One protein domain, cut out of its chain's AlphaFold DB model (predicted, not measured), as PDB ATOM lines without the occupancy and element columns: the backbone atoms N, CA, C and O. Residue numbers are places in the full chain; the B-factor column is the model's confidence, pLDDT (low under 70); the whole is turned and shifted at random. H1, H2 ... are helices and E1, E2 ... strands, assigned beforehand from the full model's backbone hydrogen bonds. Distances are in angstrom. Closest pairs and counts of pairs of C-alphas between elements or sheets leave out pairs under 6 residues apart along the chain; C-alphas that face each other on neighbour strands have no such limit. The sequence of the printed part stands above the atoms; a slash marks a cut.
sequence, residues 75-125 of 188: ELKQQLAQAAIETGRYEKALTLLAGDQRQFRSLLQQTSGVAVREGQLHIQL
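What this domain is: This is residues 75 to 125 of the 188 residues of the protein "Putative transport protein" of Photobacterium aphoticum (UniProt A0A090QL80). What is the main shape? H1 and H2 lie side by side as a helical hairpin, H3 packs at a steep slant on one face of that pair, and a small two-stranded hairpin, E1 and E2, makes the opposite end of the long axis. What is it made of? The printed part has 51 residues, with three named helices and then two named strands in the order H1, H2, H3, E1, E2; the sheet's order is E1 - E2, antiparallel, and the class is mixed, helices and strands. How large is its outline? It is compact, with a radius of gyration of the C-alphas of 11.0 A, yet elongated, spanning 32 by 17 by 17 A.

How they stand to each other: How do the first two helices stand? H1, residues 75 to 86, and H2, residues 90 to 96, form a helical hairpin at a shallow tilt of 8 degrees, opposite ways. They touch, and their closest C-alphas, of Ala 81 and Ala 93, are 4.2 A apart. Where does the third helix come in? H3, residues 101 to 111, touches residues 82 to 86 of H1 alone, at a steep tilt of 57 degrees, the same way; the closest C-alphas, of Gln 82 and Leu 107, are 6.4 A apart. H2 and H3 only just touch, with 3 pairs of C-alphas within 8 A, the closest those of Leu 94 and Phe 104 at 6.7 A. In H1, H2 and H3 every O i to N i+4 pair is within hydrogen-bond range. How do the strands pair? E1, residues 114 to 117, and E2, residues 120 to 123, are an antiparallel hairpin, their directions at 151 degrees, with N 115 and O 122 within hydrogen-bond range at 2.9 A and N 120 and O 117 at 2.8 A. H1 and H2 are apart from both strands, and H3 is apart from E2.

Where its parts are: Where does the first helix run? H1 begins at C-alpha 75, (10.981, 114.070, -16.566), and is 16.6 A long. How long are the next helices? H2 is 9.9 A long and H3 15.1 A, with C-alpha 111 at (15.895, 103.789, -28.609). Where do the strands lie? E1 and E2 are each 9.6 A long, and E2 ends at C-alpha 123, (14.880, 97.392, -36.959).

The domain as a whole: How far does it reach? The two C-alphas farthest apart, those of Ala 98 and Gly 119, are 32.9 A apart. Are there cuts or long links? The printed part has no cut, and the links H1 to H2, H2 to H3, H3 to E1 and E1 to E2 are tight. Where is confidence low? The mean pLDDT of the printed part is 83.5, and residues 116 to 117 are under 70.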
ATOM      1  N   GLU A  75      10.474 115.442 -16.720       90.19
ATOM      2  CA  GLU A  75      10.981 114.070 -16.566       90.19
ATOM      3  C   GLU A  75       9.879 113.038 -16.856       90.19
ATOM      4  O   GLU A  75      10.093 112.088 -17.609       90.19
ATOM      5  N   LEU A  76       8.670 113.258 -16.328       91.31
ATOM      6  CA  LEU A  76       7.550 112.341 -16.520       91.31
ATOM      7  C   LEU A  76       7.093 112.280 -17.986       91.31
ATOM      8  O   LEU A  76       6.854 111.199 -18.525       91.31
ATOM      9  N   LYS A  77       6.991 113.435 -18.657       91.06
ATOM     10  CA  LYS A  77       6.678 113.498 -20.092       91.06
ATOM     11  C   LYS A  77       7.736 112.785 -20.926       91.06
ATOM     12  O   LYS A  77       7.373 112.060 -21.849       91.06
ATOM     13  N   GLN A  78       9.012 112.958 -20.588       89.62
ATOM     14  CA  GLN A  78      10.119 112.305 -21.276       89.62
ATOM     15  C   GLN A  78      10.059 110.780 -21.123       89.62
ATOM     16  O   GLN A  78      10.143 110.076 -22.127       89.62
ATOM     17  N   GLN A  79       9.826 110.266 -19.910       89.94
ATOM     18  CA  GLN A  79       9.661 108.825 -19.679       89.94
ATOM     19  C   GLN A  79       8.475 108.242 -20.457       89.94
ATOM     20  O   GLN A  79       8.596 107.199 -21.098       89.94
ATOM     21  N   LEU A  80       7.327 108.925 -20.453       90.81
ATOM     22  CA  LEU A  80       6.155 108.462 -21.198       90.81
ATOM     23  C   LEU A  80       6.362 108.536 -22.714       90.81
ATOM     24  O   LEU A  80       5.881 107.664 -23.439       90.81
ATOM     25  N   ALA A  81       7.080 109.548 -23.203       91.06
ATOM     26  CA  ALA A  81       7.443 109.647 -24.610       91.06
ATOM     27  C   ALA A  81       8.386 108.509 -25.023       91.06
ATOM     28  O   ALA A  81       8.169 107.900 -26.068       91.06
ATOM     29  N   GLN A  82       9.366 108.166 -24.184       89.00
ATOM     30  CA  GLN A  82      10.255 107.028 -24.412       89.00
ATOM     31  C   GLN A  82       9.470 105.709 -24.499       89.00
ATOM     32  O   GLN A  82       9.569 105.007 -25.504       89.00
ATOM     33  N   ALA A  83       8.596 105.424 -23.529       88.88
ATOM     34  CA  ALA A  83       7.744 104.232 -23.556       88.88
ATOM     35  C   ALA A  83       6.804 104.204 -24.783       88.88
ATOM     36  O   ALA A  83       6.511 103.154 -25.365       88.88
ATOM     37  N   ALA A  84       6.325 105.367 -25.234       88.69
ATOM     38  CA  ALA A  84       5.530 105.466 -26.455       88.69
ATOM     39  C   ALA A  84       6.357 105.139 -27.717       88.69
ATOM     40  O   ALA A  84       5.860 104.426 -28.589       88.69
ATOM     41  N   ILE A  85       7.617 105.578 -27.800       87.94
ATOM     42  CA  ILE A  85       8.544 105.234 -28.896       87.94
ATOM     43  C   ILE A  85       8.862 103.732 -28.891       87.94
ATOM     44  O   ILE A  85       8.801 103.072 -29.931       87.94
ATOM     45  N   GLU A  86       9.103 103.162 -27.712       83.56
ATOM     46  CA  GLU A  86       9.326 101.725 -27.524       83.56
ATOM     47  C   GLU A  86       8.101 100.879 -27.887       83.56
ATOM     48  O   GLU A  86       8.236  99.714 -28.231       83.56
ATOM     49  N   THR A  87       6.897 101.449 -27.892       83.25
ATOM     50  CA  THR A  87       5.694 100.763 -28.397       83.25
ATOM     51  C   THR A  87       5.347 101.122 -29.845       83.25
ATOM     52  O   THR A  87       4.344 100.644 -30.366       83.25
ATOM     53  N   GLY A  88       6.169 101.934 -30.521       81.56
ATOM     54  CA  GLY A  88       5.954 102.368 -31.909       81.56
ATOM     55  C   GLY A  88       4.881 103.451 -32.084       81.56
ATOM     56  O   GLY A  88       4.481 103.745 -33.207       81.56
ATOM     57  N   ARG A  89       4.401 104.066 -30.997       86.62
ATOM     58  CA  ARG A  89       3.375 105.124 -31.008       86.62
ATOM     59  C   ARG A  89       4.012 106.514 -31.096       86.62
ATOM     60  O   ARG A  89       3.924 107.314 -30.163       86.62
ATOM     61  N   TYR A  90       4.648 106.809 -32.227       87.12
ATOM     62  CA  TYR A  90       5.429 108.040 -32.426       87.12
ATOM     63  C   TYR A  90       4.597 109.329 -32.333       87.12
ATOM     64  O   TYR A  90       5.040 110.290 -31.710       87.12
ATOM     65  N   GLU A  91       3.375 109.349 -32.873       86.38
ATOM     66  CA  GLU A  91       2.483 110.523 -32.801       86.38
ATOM     67  C   GLU A  91       2.156 110.913 -31.352       86.38
ATOM     68  O   GLU A  91       2.157 112.091 -30.979       86.38
ATOM     69  N   LYS A  92       1.942 109.902 -30.500       87.00
ATOM     70  CA  LYS A  92       1.689 110.093 -29.071       87.00
ATOM     71  C   LYS A  92       2.929 110.637 -28.362       87.00
ATOM     72  O   LYS A  92       2.815 111.573 -27.577       87.00
ATOM     73  N   ALA A  93       4.107 110.085 -28.658       88.88
ATOM     74  CA  ALA A  93       5.371 110.570 -28.105       88.88
ATOM     75  C   ALA A  93       5.637 112.038 -28.478       88.88
ATOM     76  O   ALA A  93       6.015 112.836 -27.622       88.88
ATOM     77  N   LEU A  94       5.373 112.417 -29.733       89.31
ATOM     78  CA  LEU A  94       5.556 113.786 -30.216       89.31
ATOM     79  C   LEU A  94       4.589 114.773 -29.543       89.31
ATOM     80  O   LEU A  94       4.997 115.865 -29.143       89.31
ATOM     81  N   THR A  95       3.332 114.363 -29.347       89.00
ATOM     82  CA  THR A  95       2.331 115.146 -28.602       89.00
ATOM     83  C   THR A  95       2.742 115.348 -27.136       89.00
ATOM     84  O   THR A  95       2.617 116.453 -26.607       89.00
ATOM     85  N   LEU A  96       3.288 114.316 -26.478       88.62
ATOM     86  CA  LEU A  96       3.762 114.401 -25.086       88.62
ATOM     87  C   LEU A  96       4.921 115.394 -24.911       88.62
ATOM     88  O   LEU A  96       4.973 116.100 -23.902       88.62
ATOM     89  N   LEU A  97       5.802 115.482 -25.908       88.00
ATOM     90  CA  LEU A  97       6.934 116.415 -25.959       88.00
ATOM     91  C   LEU A  97       6.547 117.817 -26.458       88.00
ATOM     92  O   LEU A  97       7.427 118.643 -26.690       88.00
ATOM     93  N   ALA A  98       5.252 118.095 -26.650       84.50
ATOM     94  CA  ALA A  98       4.749 119.366 -27.177       84.50
ATOM     95  C   ALA A  98       5.411 119.796 -28.506       84.50
ATOM     96  O   ALA A  98       5.566 120.984 -28.775       84.50
ATOM     97  N   GLY A  99       5.809 118.828 -29.339       78.94
ATOM     98  CA  GLY A  99       6.445 119.092 -30.629       78.94
ATOM     99  C   GLY A  99       7.939 119.438 -30.578       78.94
ATOM    100  O   GLY A  99       8.484 119.829 -31.612       78.94
ATOM    101  N   ASP A 100       8.629 119.274 -29.441       86.88
ATOM    102  CA  ASP A 100      10.085 119.469 -29.382       86.88
ATOM    103  C   ASP A 100      10.827 118.375 -30.171       86.88
ATOM    104  O   ASP A 100      11.093 117.262 -29.702       86.88
ATOM    105  N   GLN A 101      11.187 118.716 -31.409       83.94
ATOM    106  CA  GLN A 101      11.881 117.812 -32.319       83.94
ATOM    107  C   GLN A 101      13.281 117.434 -31.830       83.94
ATOM    108  O   GLN A 101      13.770 116.364 -32.193       83.94
ATOM    109  N   ARG A 102      13.956 118.279 -31.040       86.88
ATOM    110  CA  ARG A 102      15.322 117.990 -30.579       86.88
ATOM    111  C   ARG A 102      15.298 116.893 -29.527       86.88
ATOM    112  O   ARG A 102      16.018 115.905 -29.667       86.88
ATOM    113  N   GLN A 103      14.420 117.032 -28.534       85.56
ATOM    114  CA  GLN A 103      14.218 116.003 -27.514       85.56
ATOM    115  C   GLN A 103      13.712 114.701 -28.135       85.56
ATOM    116  O   GLN A 103      14.244 113.633 -27.843       85.56
ATOM    117  N   PHE A 104      12.756 114.785 -29.064       88.69
ATOM    118  CA  PHE A 104      12.240 113.609 -29.759       88.69
ATOM    119  C   PHE A 104      13.323 112.873 -30.566       88.69
ATOM    120  O   PHE A 104      13.425 111.653 -30.476       88.69
ATOM    121  N   ARG A 105      14.180 113.597 -31.303       86.38
ATOM    122  CA  ARG A 105      15.323 113.001 -32.023       86.38
ATOM    123  C   ARG A 105      16.319 112.342 -31.077       86.38
ATOM    124  O   ARG A 105      16.779 111.247 -31.379       86.38
ATOM    125  N   SER A 106      16.632 112.978 -29.948       87.56
ATOM    126  CA  SER A 106      17.524 112.396 -28.937       87.56
ATOM    127  C   SER A 106      16.960 111.083 -28.391       87.56
ATOM    128  O   SER A 106      17.683 110.095 -28.304       87.56
ATOM    129  N   LEU A 107      15.661 111.047 -28.075       87.00
ATOM    130  CA  LEU A 107      14.995 109.833 -27.604       87.00
ATOM    131  C   LEU A 107      14.979 108.744 -28.678       87.00
ATOM    132  O   LEU A 107      15.286 107.595 -28.374       87.00
ATOM    133  N   LEU A 108      14.688 109.101 -29.935       85.62
ATOM    134  CA  LEU A 108      14.749 108.171 -31.063       85.62
ATOM    135  C   LEU A 108      16.146 107.586 -31.240       85.62
ATOM    136  O   LEU A 108      16.258 106.392 -31.474       85.62
ATOM    137  N   GLN A 109      17.206 108.384 -31.115       84.44
ATOM    138  CA  GLN A 109      18.583 107.889 -31.205       84.44
ATOM    139  C   GLN A 109      18.916 106.918 -30.068       84.44
ATOM    140  O   GLN A 109      19.560 105.906 -30.315       84.44
ATOM    141  N   GLN A 110      18.441 107.188 -28.849       83.69
ATOM    142  CA  GLN A 110      18.651 106.317 -27.687       83.69
ATOM    143  C   GLN A 110      17.895 104.988 -27.786       83.69
ATOM    144  O   GLN A 110      18.387 103.968 -27.315       83.69
ATOM    145  N   THR A 111      16.709 104.998 -28.393       79.31
ATOM    146  CA  THR A 111      15.895 103.789 -28.609       79.31
ATOM    147  C   THR A 111      16.163 103.112 -29.952       79.31
ATOM    148  O   THR A 111      15.695 101.997 -30.168       79.31
ATOM    149  N   SER A 112      16.935 103.748 -30.842       75.69
ATOM    150  CA  SER A 112      17.303 103.194 -32.145       75.69
ATOM    151  C   SER A 112      18.113 101.920 -31.977       75.69
ATOM    152  O   SER A 112      19.078 101.866 -31.219       75.69
ATOM    153  N   GLY A 113      17.762 100.907 -32.756       78.31
ATOM    154  CA  GLY A 113      18.464  99.641 -32.743       78.31
ATOM    155  C   GLY A 113      17.609  98.506 -33.270       78.31
ATOM    156  O   GLY A 113      16.596  98.700 -33.947       78.31
ATOM    157  N   VAL A 114      18.060  97.299 -32.956       71.69
ATOM    158  CA  VAL A 114      17.366  96.058 -33.274       71.69
ATOM    159  C   VAL A 114      16.623  95.607 -32.023       71.69
ATOM    160  O   VAL A 114      17.242  95.324 -31.002       71.69
ATOM    161  N   ALA A 115      15.300  95.529 -32.107       70.44
ATOM    162  CA  ALA A 115      14.451  94.999 -31.052       70.44
ATOM    163  C   ALA A 115      13.647  93.822 -31.600       70.44
ATOM    164  O   ALA A 115      13.009  93.926 -32.644       70.44
ATOM    165  N   VAL A 116      13.642  92.695 -30.893       69.31
ATOM    166  CA  VAL A 116      12.726  91.592 -31.203       69.31
ATOM    167  C   VAL A 116      11.438  91.839 -30.427       69.31
ATOM    168  O   VAL A 116      11.452  91.870 -29.199       69.31
ATOM    169  N   ARG A 117      10.325  92.052 -31.134       69.56
ATOM    170  CA  ARG A 117       8.997  92.269 -30.543       69.56
ATOM    171  C   ARG A 117       8.058  91.191 -31.055       69.56
ATOM    172  O   ARG A 117       7.911  91.047 -32.261       69.56
ATOM    173  N   GLU A 118       7.456  90.419 -30.149       73.88
ATOM    174  CA  GLU A 118       6.479  89.368 -30.496       73.88
ATOM    175  C   GLU A 118       7.013  88.347 -31.526       73.88
ATOM    176  O   GLU A 118       6.305  87.898 -32.421       73.88
ATOM    177  N   GLY A 119       8.306  88.007 -31.439       78.25
ATOM    178  CA  GLY A 119       8.972  87.111 -32.394       78.25
ATOM    179  C   GLY A 119       9.281  87.741 -33.760       78.25
ATOM    180  O   GLY A 119       9.864  87.081 -34.617       78.25
ATOM    181  N   GLN A 120       8.942  89.014 -33.969       74.50
ATOM    182  CA  GLN A 120       9.275  89.774 -35.167       74.50
ATOM    183  C   GLN A 120      10.486  90.675 -34.924       74.50
ATOM    184  O   GLN A 120      10.601  91.353 -33.901       74.50
ATOM    185  N   LEU A 121      11.402  90.701 -35.891       76.00
ATOM    186  CA  LEU A 121      12.567  91.575 -35.860       76.00
ATOM    187  C   LEU A 121      12.156  92.998 -36.255       76.00
ATOM    188  O   LEU A 121      11.835  93.260 -37.414       76.00
ATOM    189  N   HIS A 122      12.184  93.921 -35.299       72.31
ATOM    190  CA  HIS A 122      11.967  95.341 -35.530       72.31
ATOM    191  C   HIS A 122      13.323  96.048 -35.603       72.31
ATOM    192  O   HIS A 122      14.067  96.087 -34.625       72.31
ATOM    193  N   ILE A 123      13.643  96.629 -36.759       79.06
ATOM    194  CA  ILE A 123      14.880  97.392 -36.959       79.06
ATOM    195  C   ILE A 123      14.515  98.868 -37.099       79.06
ATOM    196  O   ILE A 123      13.852  99.257 -38.060       79.06
ATOM    197  N   GLN A 124      14.956  99.690 -36.149       75.62
ATOM    198  CA  GLN A 124      14.839 101.145 -36.223       75.62
ATOM    199  C   GLN A 124      16.151 101.729 -36.748       75.62
ATOM    200  O   GLN A 124      17.173 101.709 -36.065       75.62
ATOM    201  N   LEU A 125      16.115 102.252 -37.974       76.81
ATOM    202  CA  LEU A 125      17.253 102.916 -38.606       76.81
ATOM    203  C   LEU A 125      17.032 104.429 -38.579       76.81
ATOM    204  O   LEU A 125      16.135 104.942 -39.248       76.81
TER     205      LEU A 125